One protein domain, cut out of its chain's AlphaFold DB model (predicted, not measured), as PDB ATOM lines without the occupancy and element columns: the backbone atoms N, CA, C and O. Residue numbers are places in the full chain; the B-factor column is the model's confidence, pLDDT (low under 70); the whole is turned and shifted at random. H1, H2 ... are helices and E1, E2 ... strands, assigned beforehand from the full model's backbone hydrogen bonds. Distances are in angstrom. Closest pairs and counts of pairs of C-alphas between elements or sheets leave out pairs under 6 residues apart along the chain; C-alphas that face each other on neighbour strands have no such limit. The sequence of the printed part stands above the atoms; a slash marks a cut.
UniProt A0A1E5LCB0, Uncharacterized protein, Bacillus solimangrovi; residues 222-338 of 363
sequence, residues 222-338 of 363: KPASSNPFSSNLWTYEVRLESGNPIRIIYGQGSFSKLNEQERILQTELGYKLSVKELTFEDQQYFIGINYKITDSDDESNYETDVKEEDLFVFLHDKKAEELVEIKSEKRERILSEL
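What this domain is: This is residues 222 to 338 of the 363 residues of an uncharacterized protein of Bacillus solimangrovi (UniProt A0A1E5LCB0). One strongly twisted sheet of seven strands makes two wings, E1 to E3 and E4 to E7, which join along a short seam between the end of E3 and the start of E4 and splay apart beyond it. The one named helix, H1, packs across E5 and E6 on one face of the second wing, and residues 297 to 302, in the loop between E5 and E6, stick out. The printed part has 117 residues, with E1 to E7 and then H1 along the chain. The sheet's order is E1 - E2 - E3 - E4 - E5 - E6 - E7, all antiparallel, a meander, each strand the antiparallel neighbour of the one before; the class is mostly strand. The whole is loose, with a radius of gyration of the C-alphas of 17.2 A and spans of 46 by 44 by 32 A.

How they stand to each other: Residues 222 to 223 pair antiparallel with residues 234 to 235 of E1, residues 233 to 240, an edge strand. E1 and E2, residues 246 to 254, form a hairpin at 160 degrees between directions, with N 236 and O 251 2.9 A apart. E2 and E3, residues 257 to 266, form a hairpin, with N 248 and O 264 2.8 A apart. E3 and E4, residues 272 to 280, stand at 126 degrees; their C-alphas face each other from 263 and 275, 5.3 A, to 266 and 272, 4.8 A, and N 275 and O 263 are 2.8 A apart. E4 and E5, residues 283 to 293, have N 276 and O 287 2.8 A apart. E5 and E6, residues 306 to 317, have N 288 and O 312 2.8 A apart. E6 and E7, residues 322 to 325, the other edge strand, stand at 132 degrees, with N 315 and O 324 2.8 A apart. H1, residues 329 to 337, is on the sheet at a height of 8.9 A, only just over E5 and E6, with 3 of its C-alphas falling on each. It runs across the strands, at 88 degrees to E5 on the local plane. The closest C-alphas of H1 and E6 are those of Arg 331 and Val 313, 6.2 A. In H1 every O i to N i+4 pair is within hydrogen-bond range. E1 and E4 are apart, as are E3 and E6.

Where its parts are: E1 begins at C-alpha 233 (388.987, 167.378, 247.762) and is 22.5 A long; E2 is 25.5 A, E3 26.4 A and E4 24.5 A. E5 and E6 are each 31.1 A long, and E6 begins at C-alpha 306 (362.657, 165.335, 235.650). E7 is 9.7 A long, and H1, 12.4 A, ends at C-alpha 337 (361.154, 158.441, 258.619).

The domain as a whole: The two C-alphas farthest apart, those of Ser 300 and Lys 319, are 50.9 A apart. The printed part has no cut. The link from E5 to E6, 12 residues, is long; the other links are tight. The mean pLDDT of the printed part is 70.5, and 46 residues are under 70, among them 260 to 275 and 290 to 309.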
ATOM      1  N   LYS A 222     387.926 164.664 239.273       84.38
ATOM      2  CA  LYS A 222     387.804 166.118 239.109       84.38
ATOM      3  C   LYS A 222     387.953 166.822 240.461       84.38
ATOM      4  O   LYS A 222     387.567 166.256 241.484       84.38
ATOM      5  N   PRO A 223     388.475 168.056 240.516       83.19
ATOM      6  CA  PRO A 223     388.479 168.830 241.754       83.19
ATOM      7  C   PRO A 223     387.050 169.058 242.277       83.19
ATOM      8  O   PRO A 223     386.196 169.564 241.552       83.19
ATOM      9  N   ALA A 224     386.784 168.737 243.548       80.50
ATOM     10  CA  ALA A 224     385.448 168.876 244.146       80.50
ATOM     11  C   ALA A 224     385.069 170.329 244.475       80.50
ATOM     12  O   ALA A 224     383.917 170.630 244.779       80.50
ATOM     13  N   SER A 225     386.050 171.233 244.491       77.25
ATOM     14  CA  SER A 225     385.858 172.618 244.897       77.25
ATOM     15  C   SER A 225     386.625 173.571 243.996       77.25
ATOM     16  O   SER A 225     387.764 173.314 243.609       77.25
ATOM     17  N   SER A 226     386.002 174.715 243.732       68.81
ATOM     18  CA  SER A 226     386.632 175.893 243.138       68.81
ATOM     19  C   SER A 226     387.534 176.658 244.113       68.81
ATOM     20  O   SER A 226     388.224 177.597 243.719       68.81
ATOM     21  N   ASN A 227     387.517 176.299 245.400       71.44
ATOM     22  CA  ASN A 227     388.373 176.921 246.393       71.44
ATOM     23  C   ASN A 227     389.795 176.333 246.303       71.44
ATOM     24  O   ASN A 227     389.963 175.145 246.595       71.44
ATOM     25  N   PRO A 228     390.833 177.144 246.018       65.50
ATOM     26  CA  PRO A 228     392.214 176.660 245.963       65.50
ATOM     27  C   PRO A 228     392.706 176.098 247.309       65.50
ATOM     28  O   PRO A 228     393.657 175.325 247.355       65.50
ATOM     29  N   PHE A 229     392.067 176.447 248.428       71.88
ATOM     30  CA  PHE A 229     392.410 175.907 249.748       71.88
ATOM     31  C   PHE A 229     391.764 174.546 250.044       71.88
ATOM     32  O   PHE A 229     392.139 173.896 251.016       71.88
ATOM     33  N   SER A 230     390.842 174.093 249.194       76.50
ATOM     34  CA  SER A 230     390.221 172.765 249.247       76.50
ATOM     35  C   SER A 230     390.882 171.802 248.254       76.50
ATOM     36  O   SER A 230     390.240 170.905 247.711       76.50
ATOM     37  N   SER A 231     392.177 171.994 247.990       69.44
ATOM     38  CA  SER A 231     392.951 171.284 246.964       69.44
ATOM     39  C   SER A 231     393.119 169.785 247.199       69.44
ATOM     40  O   SER A 231     393.626 169.068 246.337       69.44
ATOM     41  N   ASN A 232     392.730 169.310 248.376       79.06
ATOM     42  CA  ASN A 232     392.698 167.902 248.705       79.06
ATOM     43  C   ASN A 232     391.362 167.232 248.389       79.06
ATOM     44  O   ASN A 232     391.313 166.023 248.554       79.06
ATOM     45  N   LEU A 233     390.309 167.956 248.003       84.62
ATOM     46  CA  LEU A 233     388.987 167.378 247.762       84.62
ATOM     47  C   LEU A 233     388.771 167.101 246.274       84.62
ATOM     48  O   LEU A 233     388.882 167.999 245.436       84.62
ATOM     49  N   TRP A 234     388.395 165.867 245.969       87.62
ATOM     50  CA  TRP A 234     388.157 165.371 244.621       87.62
ATOM     51  C   TRP A 234     386.784 164.733 244.542       87.62
ATOM     52  O   TRP A 234     386.378 164.044 245.471       87.62
ATOM     53  N   THR A 235     386.073 164.954 243.448       86.56
ATOM     54  CA  THR A 235     384.954 164.111 243.046       86.56
ATOM     55  C   THR A 235     385.485 163.029 242.123       86.56
ATOM     56  O   THR A 235     386.393 163.269 241.323       86.56
ATOM     57  N   TYR A 236     384.938 161.827 242.251       87.44
ATOM     58  CA  TYR A 236     385.292 160.718 241.380       87.44
ATOM     59  C   TYR A 236     384.054 160.047 240.798       87.44
ATOM     60  O   TYR A 236     382.995 160.016 241.428       87.44
ATOM     61  N   GLU A 237     384.223 159.502 239.600       86.62
ATOM     62  CA  GLU A 237     383.251 158.685 238.884       86.62
ATOM     63  C   GLU A 237     383.944 157.386 238.449       86.62
ATOM     64  O   GLU A 237     384.927 157.421 237.709       86.62
ATOM     65  N   VAL A 238     383.450 156.243 238.923       84.56
ATOM     66  CA  VAL A 238     383.956 154.908 238.562       84.56
ATOM     67  C   VAL A 238     382.929 154.235 237.658       84.56
ATOM     68  O   VAL A 238     381.789 154.042 238.083       84.56
ATOM     69  N   ARG A 239     383.317 153.873 236.429       83.00
ATOM     70  CA  ARG A 239     382.420 153.242 235.441       83.00
ATOM     71  C   ARG A 239     382.695 151.755 235.306       83.00
ATOM     72  O   ARG A 239     383.553 151.346 234.537       83.00
ATOM     73  N   LEU A 240     381.939 150.937 236.023       80.81
ATOM     74  CA  LEU A 240     382.074 149.485 235.970       80.81
ATOM     75  C   LEU A 240     381.466 148.969 234.653       80.81
ATOM     76  O   LEU A 240     380.248 148.846 234.540       80.81
ATOM     77  N   GLU A 241     382.308 148.679 233.655       71.00
ATOM     78  CA  GLU A 241     381.891 148.142 232.342       71.00
ATOM     79  C   GLU A 241     381.461 146.659 232.393       71.00
ATOM     80  O   GLU A 241     380.970 146.104 231.407       71.00
ATOM     81  N   SER A 242     381.626 145.985 233.535       60.09
ATOM     82  CA  SER A 242     381.316 144.564 233.688       60.09
ATOM     83  C   SER A 242     379.821 144.332 233.934       60.09
ATOM     84  O   SER A 242     379.397 144.037 235.052       60.09
ATOM     85  N   GLY A 243     379.019 144.453 232.880       55.75
ATOM     86  CA  GLY A 243     377.619 144.044 232.882       55.75
ATOM     87  C   GLY A 243     376.670 145.119 232.383       55.75
ATOM     88  O   GLY A 243     376.958 146.311 232.394       55.75
ATOM     89  N   ASN A 244     375.521 144.655 231.917       52.69
ATOM     90  CA  ASN A 244     374.397 145.498 231.580       52.69
ATOM     91  C   ASN A 244     373.357 145.300 232.684       52.69
ATOM     92  O   ASN A 244     372.900 144.163 232.845       52.69
ATOM     93  N   PRO A 245     373.020 146.321 233.491       57.59
ATOM     94  CA  PRO A 245     373.277 147.767 233.343       57.59
ATOM     95  C   PRO A 245     374.705 148.251 233.682       57.59
ATOM     96  O   PRO A 245     375.358 147.676 234.552       57.59
ATOM     97  N   ILE A 246     375.138 149.369 233.071       70.06
ATOM     98  CA  ILE A 246     376.388 150.072 233.423       70.06
ATOM     99  C   ILE A 246     376.241 150.634 234.837       70.06
ATOM    100  O   ILE A 246     375.307 151.385 235.135       70.06
ATOM    101  N   ARG A 247     377.183 150.307 235.720       71.50
ATOM    102  CA  ARG A 247     377.182 150.818 237.092       71.50
ATOM    103  C   ARG A 247     378.174 151.963 237.226       71.50
ATOM    104  O   ARG A 247     379.366 151.789 236.978       71.50
ATOM    105  N   ILE A 248     377.674 153.117 237.653       77.75
ATOM    106  CA  ILE A 248     378.462 154.325 237.872       77.75
ATOM    107  C   ILE A 248     378.475 154.638 239.368       77.75
ATOM    108  O   ILE A 248     377.432 154.814 239.993       77.75
ATOM    109  N   ILE A 249     379.658 154.683 239.970       79.31
ATOM    110  CA  ILE A 249     379.814 155.038 241.384       79.31
ATOM    111  C   ILE A 249     380.335 156.464 241.462       79.31
ATOM    112  O   ILE A 249     381.386 156.765 240.895       79.31
ATOM    113  N   TYR A 250     379.619 157.311 242.195       80.44
ATOM    114  CA  TYR A 250     380.010 158.681 242.479       80.44
ATOM    115  C   TYR A 250     380.455 158.812 243.933       80.44
ATOM    116  O   TYR A 250     379.856 158.279 244.874       80.44
ATOM    117  N   GLY A 251     381.523 159.563 244.148       85.25
ATOM    118  CA  GLY A 251     381.963 159.854 245.500       85.25
ATOM    119  C   GLY A 251     382.865 161.060 245.589       85.25
ATOM    120  O   GLY A 251     383.177 161.722 244.595       85.25
ATOM    121  N   GLN A 252     383.275 161.337 246.821       85.62
ATOM    122  CA  GLN A 252     384.238 162.375 247.131       85.62
ATOM    123  C   GLN A 252     385.417 161.780 247.890       85.62
ATOM    124  O   GLN A 252     385.266 161.067 248.879       85.62
ATOM    125  N   GLY A 253     386.621 162.079 247.428       84.44
ATOM    126  CA  GLY A 253     387.866 161.637 248.030       84.44
ATOM    127  C   GLY A 253     388.670 162.803 248.574       84.44
ATOM    128  O   GLY A 253     388.658 163.906 248.031       84.44
ATOM    129  N   SER A 254     389.419 162.534 249.636       85.88
ATOM    130  CA  SER A 254     390.614 163.296 249.973       85.88
ATOM    131  C   SER A 254     391.824 162.381 250.002       85.88
ATOM    132  O   SER A 254     391.659 161.178 250.186       85.88
ATOM    133  N   PHE A 255     393.040 162.937 249.931       80.31
ATOM    134  CA  PHE A 255     394.268 162.131 250.045       80.31
ATOM    135  C   PHE A 255     394.295 161.235 251.302       80.31
ATOM    136  O   PHE A 255     395.017 160.244 251.345       80.31
ATOM    137  N   SER A 256     393.531 161.595 252.343       78.62
ATOM    138  CA  SER A 256     393.457 160.853 253.605       78.62
ATOM    139  C   SER A 256     392.325 159.828 253.680       78.62
ATOM    140  O   SER A 256     392.394 158.915 254.500       78.62
ATOM    141  N   LYS A 257     391.258 159.993 252.889       80.12
ATOM    142  CA  LYS A 257     390.036 159.195 253.020       80.12
ATOM    143  C   LYS A 257     389.162 159.299 251.772       80.12
ATOM    144  O   LYS A 257     388.824 160.413 251.369       80.12
ATOM    145  N   LEU A 258     388.719 158.154 251.254       76.50
ATOM    146  CA  LEU A 258     387.607 158.061 250.308       76.50
ATOM    147  C   LEU A 258     386.277 158.040 251.067       76.50
ATOM    148  O   LEU A 258     386.110 157.281 252.024       76.50
ATOM    149  N   ASN A 259     385.332 158.872 250.641       73.62
ATOM    150  CA  ASN A 259     383.945 158.814 251.072       73.62
ATOM    151  C   ASN A 259     383.081 158.535 249.837       73.62
ATOM    152  O   ASN A 259     382.866 159.405 248.992       73.62
ATOM    153  N   GLU A 260     382.580 157.309 249.739       65.12
ATOM    154  CA  GLU A 260     381.548 156.974 248.763       65.12
ATOM    155  C   GLU A 260     380.264 157.734 249.128       65.12
ATOM    156  O   GLU A 260     379.859 157.720 250.293       65.12
ATOM    157  N   GLN A 261     379.666 158.442 248.165       60.62
ATOM    158  CA  GLN A 261     378.477 159.270 248.413       60.62
ATOM    159  C   GLN A 261     377.229 158.705 247.744       60.62
ATOM    160  O   GLN A 261     376.157 158.760 248.347       60.62
ATOM    161  N   GLU A 262     377.359 158.147 246.537       61.47
ATOM    162  CA  GLU A 262     376.209 157.737 245.738       61.47
ATOM    163  C   GLU A 262     376.556 156.613 244.749       61.47
ATOM    164  O   GLU A 262     377.607 156.609 244.105       61.47
ATOM    165  N   ARG A 263     375.646 155.647 244.592       60.78
ATOM    166  CA  ARG A 263     375.735 154.601 243.565       60.78
ATOM    167  C   ARG A 263     374.616 154.814 242.562       60.78
ATOM    168  O   ARG A 263     373.452 154.740 242.944       60.78
ATOM    169  N   ILE A 264     374.960 155.030 241.296       59.62
ATOM    170  CA  ILE A 264     373.997 155.160 240.205       59.62
ATOM    171  C   ILE A 264     374.071 153.921 239.308       59.62
ATOM    172  O   ILE A 264     375.131 153.548 238.807       59.62
ATOM    173  N   LEU A 265     372.935 153.265 239.087       56.06
ATOM    174  CA  LEU A 265     372.806 152.207 238.084       56.06
ATOM    175  C   LEU A 265     372.163 152.807 236.833       56.06
ATOM    176  O   LEU A 265     371.057 153.343 236.910       56.06
ATOM    177  N   GLN A 266     372.850 152.731 235.694       55.47
ATOM    178  CA  GLN A 266     372.340 153.199 234.409       55.47
ATOM    179  C   GLN A 266     371.970 152.009 233.522       55.47
ATOM    180  O   GLN A 266     372.821 151.224 233.110       55.47
ATOM    181  N   THR A 267     370.680 151.875 233.219       55.44
ATOM    182  CA  THR A 267     370.153 150.781 232.382       55.44
ATOM    183  C   THR A 267     370.186 151.119 230.887       55.44
ATOM    184  O   THR A 267     370.208 152.297 230.532       55.44
ATOM    185  N   GLU A 268     370.124 150.112 229.996       52.00
ATOM    186  CA  GLU A 268     370.004 150.329 228.532       52.00
ATOM    187  C   GLU A 268     368.819 151.222 228.149       52.00
ATOM    188  O   GLU A 268     368.839 151.891 227.122       52.00
ATOM    189  N   LEU A 269     367.781 151.230 228.986       50.75
ATOM    190  CA  LEU A 269     366.554 151.986 228.775       50.75
ATOM    191  C   LEU A 269     366.682 153.468 229.179       50.75
ATOM    192  O   LEU A 269     365.684 154.182 229.179       50.75
ATOM    193  N   GLY A 270     367.881 153.932 229.551       55.34
ATOM    194  CA  GLY A 270     368.150 155.331 229.901       55.34
ATOM    195  C   GLY A 270     367.772 155.725 231.332       55.34
ATOM    196  O   GLY A 270     368.021 156.859 231.734       55.34
ATOM    197  N   TYR A 271     367.221 154.805 232.129       53.44
ATOM    198  CA  TYR A 271     366.928 155.065 233.540       53.44
ATOM    199  C   TYR A 271     368.215 155.193 234.357       53.44
ATOM    200  O   TYR A 271     369.087 154.319 234.277       53.44
ATOM    201  N   LYS A 272     368.295 156.254 235.171       55.66
ATOM    202  CA  LYS A 272     369.293 156.419 236.233       55.66
ATOM    203  C   LYS A 272     368.634 156.085 237.564       55.66
ATOM    204  O   LYS A 272     367.711 156.781 237.980       55.66
ATOM    205  N   LEU A 273     369.118 155.035 238.219       60.72
ATOM    206  CA  LEU A 273     368.682 154.658 239.557       60.72
ATOM    207  C   LEU A 273     369.722 155.133 240.573       60.72
ATOM    208  O   LEU A 273     370.798 154.541 240.646       60.72
ATOM    209  N   SER A 274     369.417 156.175 241.349       63.19
ATOM    210  CA  SER A 274     370.241 156.552 242.508       63.19
ATOM    211  C   SER A 274     369.917 155.622 243.666       63.19
ATOM    212  O   SER A 274     368.759 155.521 244.056       63.19
ATOM    213  N   VAL A 275     370.908 154.910 244.195       68.06
ATOM    214  CA  VAL A 275     370.720 153.969 245.301       68.06
ATOM    215  C   VAL A 275     371.295 154.567 246.580       68.06
ATOM    216  O   VAL A 275     372.513 154.653 246.743       68.06
ATOM    217  N   LYS A 276     370.415 154.938 247.515       70.62
ATOM    218  CA  LYS A 276     370.781 155.398 248.858       70.62
ATOM    219  C   LYS A 276     370.617 154.280 249.874       70.62
ATOM    220  O   LYS A 276     369.550 153.688 249.990       70.62
ATOM    221  N   GLU A 277     371.657 154.023 250.647       74.38
ATOM    222  CA  GLU A 277     371.606 153.043 251.725       74.38
ATOM    223  C   GLU A 277     371.078 153.677 253.023       74.38
ATOM    224  O   GLU A 277     371.491 154.773 253.411       74.38
ATOM    225  N   LEU A 278     370.156 152.993 253.701       79.19
ATOM    226  CA  LEU A 278     369.564 153.403 254.971       79.19
ATOM    227  C   LEU A 278     369.553 152.210 255.928       79.19
ATOM    228  O   LEU A 278     369.038 151.153 255.589       79.19
ATOM    229  N   THR A 279     370.062 152.376 257.147       76.19
ATOM    230  CA  THR A 279     369.840 151.384 258.211       76.19
ATOM    231  C   THR A 279     368.655 151.821 259.066       76.19
ATOM    232  O   THR A 279     368.677 152.913 259.629       76.19
ATOM    233  N   PHE A 280     367.627 150.979 259.170       78.81
ATOM    234  CA  PHE A 280     366.420 151.230 259.957       78.81
ATOM    235  C   PHE A 280     366.008 149.948 260.693       78.81
ATOM    236  O   PHE A 280     365.991 148.878 260.094       78.81
ATOM    237  N   GLU A 281     365.722 150.025 261.996       85.31
ATOM    238  CA  GLU A 281     365.381 148.847 262.826       85.31
ATOM    239  C   GLU A 281     366.375 147.663 262.650       85.31
ATOM    240  O   GLU A 281     365.969 146.515 262.478       85.31
ATOM    241  N   ASP A 282     367.687 147.945 262.630       85.06
ATOM    242  CA  ASP A 282     368.784 146.975 262.399       85.06
ATOM    243  C   ASP A 282     368.756 146.237 261.041       85.06
ATOM    244  O   ASP A 282     369.514 145.289 260.803       85.06
ATOM    245  N   GLN A 283     367.912 146.691 260.117       81.06
ATOM    246  CA  GLN A 283     367.825 146.215 258.743       81.06
ATOM    247  C   GLN A 283     368.417 147.244 257.778       81.06
ATOM    248  O   GLN A 283     368.305 148.451 257.983       81.06
ATOM    249  N   GLN A 284     369.063 146.757 256.721       77.19
ATOM    250  CA  GLN A 284     369.690 147.587 255.696       77.19
ATOM    251  C   GLN A 284     368.730 147.685 254.510       77.19
ATOM    252  O   GLN A 284     368.318 146.670 253.944       77.19
ATOM    253  N   TYR A 285     368.356 148.908 254.172       78.12
ATOM    254  CA  TYR A 285     367.464 149.254 253.081       78.12
ATOM    255  C   TYR A 285     368.234 150.009 252.005       78.12
ATOM    256  O   TYR A 285     369.150 150.775 252.299       78.12
ATOM    257  N   PHE A 286     367.826 149.822 250.761       77.88
ATOM    258  CA  PHE A 286     368.338 150.533 249.604       77.88
ATOM    259  C   PHE A 286     367.178 151.270 248.949       77.88
ATOM    260  O   PHE A 286     366.204 150.657 248.522       77.88
ATOM    261  N   ILE A 287     367.258 152.590 248.904       76.81
ATOM    262  CA  ILE A 287     366.259 153.443 248.273       76.81
ATOM    263  C   ILE A 287     366.763 153.737 246.869       76.81
ATOM    264  O   ILE A 287     367.741 154.459 246.714       76.81
ATOM    265  N   GLY A 288     366.129 153.133 245.870       72.88
ATOM    266  CA  GLY A 288     366.354 153.423 244.464       72.88
ATOM    267  C   GLY A 288     365.454 154.571 244.025       72.88
ATOM    268  O   GLY A 288     364.239 154.411 244.032       72.88
ATOM    269  N   ILE A 289     366.010 155.710 243.632       72.31
ATOM    270  CA  ILE A 289     365.247 156.786 242.993       72.31
ATOM    271  C   ILE A 289     365.388 156.599 241.494       72.31
ATOM    272  O   ILE A 289     366.497 156.705 240.968       72.31
ATOM    273  N   ASN A 290     364.294 156.256 240.820       67.38
ATOM    274  CA  ASN A 290     364.286 156.133 239.375       67.38
ATOM    275  C   ASN A 290     363.880 157.469 238.764       67.38
ATOM    276  O   ASN A 290     362.749 157.922 238.943       67.38
ATOM    277  N   TYR A 291     364.810 158.072 238.036       62.81
ATOM    278  CA  TYR A 291     364.549 159.286 237.283       62.81
ATOM    279  C   TYR A 291     364.242 158.915 235.840       62.81
ATOM    280  O   TYR A 291     365.107 158.407 235.115       62.81
ATOM    281  N   LYS A 292     363.019 159.209 235.391       60.75
ATOM    282  CA  LYS A 292     362.710 159.186 233.964       60.75
ATOM    283  C   LYS A 292     363.096 160.527 233.354       60.75
ATOM    284  O   LYS A 292     362.347 161.501 233.427       60.75
ATOM    285  N   ILE A 293     364.279 160.561 232.753       56.94
ATOM    286  CA  ILE A 293     364.723 161.706 231.966       56.94
ATOM    287  C   ILE A 293     364.012 161.624 230.614       56.94
ATOM    288  O   ILE A 293     364.285 160.731 229.815       56.94
ATOM    289  N   THR A 294     363.058 162.517 230.370       56.75
ATOM    290  CA  THR A 294     362.589 162.780 229.006       56.75
ATOM    291  C   THR A 294     363.426 163.913 228.455       56.75
ATOM    292  O   THR A 294     363.361 165.007 229.012       56.75
ATOM    293  N   ASP A 295     364.180 163.660 227.386       52.72
ATOM    294  CA  ASP A 295     364.814 164.736 226.629       52.72
ATOM    295  C   ASP A 295     363.734 165.762 226.268       52.72
ATOM    296  O   ASP A 295     362.694 165.423 225.690       52.72
ATOM    297  N   SER A 296     363.923 167.009 226.694       50.91
ATOM    298  CA  SER A 296     363.100 168.097 226.196       50.91
ATOM    299  C   SER A 296     363.498 168.326 224.744       50.91
ATOM    300  O   SER A 296     364.662 168.615 224.475       50.91
ATOM    301  N   ASP A 297     362.540 168.275 223.819       49.97
ATOM    302  CA  ASP A 297     362.751 168.620 222.400       49.97
ATOM    303  C   ASP A 297     363.224 170.082 222.188       49.97
ATOM    304  O   ASP A 297     363.440 170.520 221.059       49.97
ATOM    305  N   ASP A 298     363.366 170.860 223.262       47.28
ATOM    306  CA  ASP A 298     363.840 172.236 223.249       47.28
ATOM    307  C   ASP A 298     365.356 172.286 223.529       47.28
ATOM    308  O   ASP A 298     365.803 172.450 224.664       47.28
ATOM    309  N   GLU A 299     366.166 172.152 222.470       47.59
ATOM    310  CA  GLU A 299     367.646 172.215 222.502       47.59
ATOM    311  C   GLU A 299     368.204 173.526 223.098       47.59
ATOM    312  O   GLU A 299     369.410 173.659 223.323       47.59
ATOM    313  N   SER A 300     367.347 174.522 223.343       41.06
ATOM    314  CA  SER A 300     367.744 175.823 223.872       41.06
ATOM    315  C   SER A 300     367.832 175.882 225.402       41.06
ATOM    316  O   SER A 300     368.402 176.842 225.928       41.06
ATOM    317  N   ASN A 301     367.335 174.864 226.117       40.84
ATOM    318  CA  ASN A 301     367.327 174.843 227.576       40.84
ATOM    319  C   ASN A 301     367.815 173.484 228.113       40.84
ATOM    320  O   ASN A 301     367.064 172.524 228.189       40.84
ATOM    321  N   TYR A 302     369.087 173.406 228.520       41.19
ATOM    322  CA  TYR A 302     369.705 172.203 229.116       41.19
ATOM    323  C   TYR A 302     369.197 171.872 230.536       41.19
ATOM    324  O   TYR A 302     369.830 171.095 231.257       41.19
ATOM    325  N   GLU A 303     368.086 172.462 230.976       42.44
ATOM    326  CA  GLU A 303     367.432 172.035 232.208       42.44
ATOM    327  C   GLU A 303     366.742 170.702 231.931       42.44
ATOM    328  O   GLU A 303     365.783 170.601 231.174       42.44
ATOM    329  N   THR A 304     367.302 169.642 232.508       47.19
ATOM    330  CA  THR A 304     366.747 168.299 232.401       47.19
ATOM    331  C   THR A 304     365.465 168.262 233.226       47.19
ATOM    332  O   THR A 304     365.518 168.134 234.448       47.19
ATOM    333  N   ASP A 305     364.313 168.409 232.574       50.28
ATOM    334  CA  ASP A 305     363.012 168.286 233.232       50.28
ATOM    335  C   ASP A 305     362.805 166.832 233.690       50.28
ATOM    336  O   ASP A 305     362.484 165.931 232.908       50.28
ATOM    337  N   VAL A 306     362.997 166.597 234.988       54.12
ATOM    338  CA  VAL A 306     362.657 165.335 235.650       54.12
ATOM    339  C   VAL A 306     361.133 165.270 235.773       54.12
ATOM    340  O   VAL A 306     360.538 165.968 236.591       54.12
ATOM    341  N   LYS A 307     360.479 164.453 234.939       54.22
ATOM    342  CA  LYS A 307     359.006 164.354 234.920       54.22
ATOM    343  C   LYS A 307     358.422 163.362 235.918       54.22
ATOM    344  O   LYS A 307     357.245 163.482 236.248       54.22
ATOM    345  N   GLU A 308     359.196 162.376 236.355       55.56
ATOM    346  CA  GLU A 308     358.682 161.275 237.171       55.56
ATOM    347  C   GLU A 308     359.799 160.736 238.074       55.56
ATOM    348  O   GLU A 308     360.840 160.287 237.583       55.56
ATOM    349  N   GLU A 309     359.586 160.844 239.389       64.75
ATOM    350  CA  GLU A 309     360.440 160.278 240.436       64.75
ATOM    351  C   GLU A 309     359.716 159.086 241.062       64.75
ATOM    352  O   GLU A 309     358.851 159.244 241.926       64.75
ATOM    353  N   ASP A 310     360.072 157.876 240.634       73.50
ATOM    354  CA  ASP A 310     359.589 156.667 241.290       73.50
ATOM    355  C   ASP A 310     360.593 156.228 242.358       73.50
ATOM    356  O   ASP A 310     361.730 155.846 242.068       73.50
ATOM    357  N   LEU A 311     360.166 156.280 243.620       77.12
ATOM    358  CA  LEU A 311     360.949 155.820 244.765       77.12
ATOM    359  C   LEU A 311     360.730 154.325 245.003       77.12
ATOM    360  O   LEU A 311     359.657 153.903 245.428       77.12
ATOM    361  N   PHE A 312     361.753 153.511 244.820       78.69
ATOM    362  CA  PHE A 312     361.742 152.095 245.169       78.69
ATOM    363  C   PHE A 312     362.489 151.897 246.482       78.69
ATOM    364  O   PHE A 312     363.561 152.459 246.681       78.69
ATOM    365  N   VAL A 313     361.939 151.100 247.397       78.69
ATOM    366  CA  VAL A 313     362.618 150.748 248.651       78.69
ATOM    367  C   VAL A 313     362.843 149.250 248.650       78.69
ATOM    368  O   VAL A 313     361.890 148.477 248.623       78.69
ATOM    369  N   PHE A 314     364.100 148.841 248.693       79.81
ATOM    370  CA  PHE A 314     364.513 147.448 248.750       79.81
ATOM    371  C   PHE A 314     365.035 147.130 250.147       79.81
ATOM    372  O   PHE A 314     365.790 147.906 250.724       79.81
ATOM    373  N   LEU A 315     364.643 145.988 250.701       84.00
ATOM    374  CA  LEU A 315     365.258 145.404 251.888       84.00
ATOM    375  C   LEU A 315     366.376 144.461 251.449       84.00
ATOM    376  O   LEU A 315     366.150 143.610 250.592       84.00
ATOM    377  N   HIS A 316     367.545 144.558 252.074       80.50
ATOM    378  CA  HIS A 316     368.577 143.540 251.931       80.50
ATOM    379  C   HIS A 316     368.275 142.344 252.836       80.50
ATOM    380  O   HIS A 316     368.466 142.409 254.057       80.50
ATOM    381  N   ASP A 317     367.809 141.242 252.250       79.69
ATOM    382  CA  ASP A 317     367.668 139.990 252.983       79.69
ATOM    383  C   ASP A 317     369.031 139.302 253.091       79.69
ATOM    384  O   ASP A 317     369.447 138.539 252.221       79.69
ATOM    385  N   LYS A 318     369.722 139.543 254.211       75.88
ATOM    386  CA  LYS A 318     371.044 138.964 254.500       75.88
ATOM    387  C   LYS A 318     371.084 137.432 254.459       75.88
ATOM    388  O   LYS A 318     372.173 136.875 254.404       75.88
ATOM    389  N   LYS A 319     369.946 136.738 254.582       76.81
ATOM    390  CA  LYS A 319     369.912 135.267 254.539       76.81
ATOM    391  C   LYS A 319     369.836 134.733 253.116       76.81
ATOM    392  O   LYS A 319     370.363 133.653 252.869       76.81
ATOM    393  N   ALA A 320     369.139 135.450 252.242       72.94
ATOM    394  CA  ALA A 320     368.986 135.092 250.838       72.94
ATOM    395  C   ALA A 320     370.061 135.733 249.949       72.94
ATOM    396  O   ALA A 320     370.232 135.294 248.822       72.94
ATOM    397  N   GLU A 321     370.774 136.745 250.460       68.69
ATOM    398  CA  GLU A 321     371.671 137.610 249.679       68.69
ATOM    399  C   GLU A 321     370.940 138.301 248.508       68.69
ATOM    400  O   GLU A 321     371.525 138.603 247.473       68.69
ATOM    401  N   GLU A 322     369.647 138.591 248.691       65.62
ATOM    402  CA  GLU A 322     368.772 139.186 247.674       65.62
ATOM    403  C   GLU A 322     368.183 140.531 248.134       65.62
ATOM    404  O   GLU A 322     367.988 140.796 249.328       65.62
ATOM    405  N   LEU A 323     367.872 141.392 247.158       70.44
ATOM    406  CA  LEU A 323     367.128 142.631 247.369       70.44
ATOM    407  C   LEU A 323     365.633 142.388 247.169       70.44
ATOM    408  O   LEU A 323     365.177 142.108 246.063       70.44
ATOM    409  N   VAL A 324     364.858 142.553 248.237       81.50
ATOM    410  CA  VAL A 324     363.406 142.367 248.209       81.50
ATOM    411  C   VAL A 324     362.724 143.728 248.177       81.50
ATOM    412  O   VAL A 324     362.826 144.503 249.128       81.50
ATOM    413  N   GLU A 325     362.014 144.028 247.090       84.19
ATOM    414  CA  GLU A 325     361.226 145.259 246.982       84.19
ATOM    415  C   GLU A 325     360.115 145.283 248.043       84.19
ATOM    416  O   GLU A 325     359.271 144.385 248.134       84.19
ATOM    417  N   ILE A 326     360.093 146.345 248.840       85.69
ATOM    418  CA  ILE A 326     359.070 146.580 249.848       85.69
ATOM    419  C   ILE A 326     357.922 147.322 249.190       85.69
ATOM    420  O   ILE A 326     357.971 148.530 248.961       85.69
ATOM    421  N   LYS A 327     356.846 146.592 248.931       83.56
ATOM    422  CA  LYS A 327     355.583 147.177 248.480       83.56
ATOM    423  C   LYS A 327     354.824 147.761 249.680       83.56
ATOM    424  O   LYS A 327     355.003 147.296 250.807       83.56
ATOM    425  N   SER A 328     353.898 148.692 249.428       76.62
ATOM    426  CA  SER A 328     352.824 149.130 250.354       76.62
ATOM    427  C   SER A 328     353.230 149.987 251.574       76.62
ATOM    428  O   SER A 328     354.247 150.665 251.548       76.62
ATOM    429  N   GLU A 329     352.418 150.003 252.641       78.81
ATOM    430  CA  GLU A 329     352.504 150.907 253.808       78.81
ATOM    431  C   GLU A 329     353.879 150.934 254.497       78.81
ATOM    432  O   GLU A 329     354.295 151.971 255.012       78.81
ATOM    433  N   LYS A 330     354.620 149.815 254.482       82.50
ATOM    434  CA  LYS A 330     355.980 149.766 255.042       82.50
ATOM    435  C   LYS A 330     356.948 150.668 254.262       82.50
ATOM    436  O   LYS A 330     357.807 151.284 254.887       82.50
ATOM    437  N   ARG A 331     356.780 150.795 252.938       83.62
ATOM    438  CA  ARG A 331     357.527 151.746 252.094       83.62
ATOM    439  C   ARG A 331     357.262 153.174 252.548       83.62
ATOM    440  O   ARG A 331     358.209 153.881 252.859       83.62
ATOM    441  N   GLU A 332     355.994 153.565 252.652       84.12
ATOM    442  CA  GLU A 332     355.610 154.924 253.064       84.12
ATOM    443  C   GLU A 332     356.114 155.259 254.469       84.12
ATOM    444  O   GLU A 332     356.611 156.357 254.695       84.12
ATOM    445  N   ARG A 333     356.081 154.298 255.401       83.69
ATOM    446  CA  ARG A 333     356.650 154.492 256.739       83.69
ATOM    447  C   ARG A 333     358.162 154.734 256.686       83.69
ATOM    448  O   ARG A 333     358.623 155.708 257.271       83.69
ATOM    449  N   ILE A 334     358.916 153.911 255.953       80.19
ATOM    450  CA  ILE A 334     360.372 154.091 255.781       80.19
ATOM    451  C   ILE A 334     360.680 155.442 255.123       80.19
ATOM    452  O   ILE A 334     361.569 156.155 255.582       80.19
ATOM    453  N   LEU A 335     359.927 155.817 254.085       80.62
ATOM    454  CA  LEU A 335     360.097 157.097 253.396       80.62
ATOM    455  C   LEU A 335     359.732 158.291 254.291       80.62
ATOM    456  O   LEU A 335     360.391 159.320 254.214       80.62
ATOM    457  N   SER A 336     358.735 158.156 255.168       81.94
ATOM    458  CA  SER A 336     358.335 159.209 256.114       81.94
ATOM    459  C   SER A 336     359.319 159.417 257.267       81.94
ATOM    460  O   SER A 336     359.354 160.494 257.857       81.94
ATOM    461  N   GLU A 337     360.111 158.389 257.591       73.69
ATOM    462  CA  GLU A 337     361.154 158.441 258.619       73.69
ATOM    463  C   GLU A 337     362.522 158.839 258.054       73.69
ATOM    464  O   GLU A 337     363.462 159.076 258.820       73.69
ATOM    465  N   LEU A 338     362.645 158.986 256.727       69.50
ATOM    466  CA  LEU A 338     363.770 159.721 256.171       69.50
ATOM    467  C   LEU A 338     363.717 161.127 256.769       69.50
ATOM    468  O   LEU A 338     362.672 161.778 256.662       69.50
TER     469      LEU A 338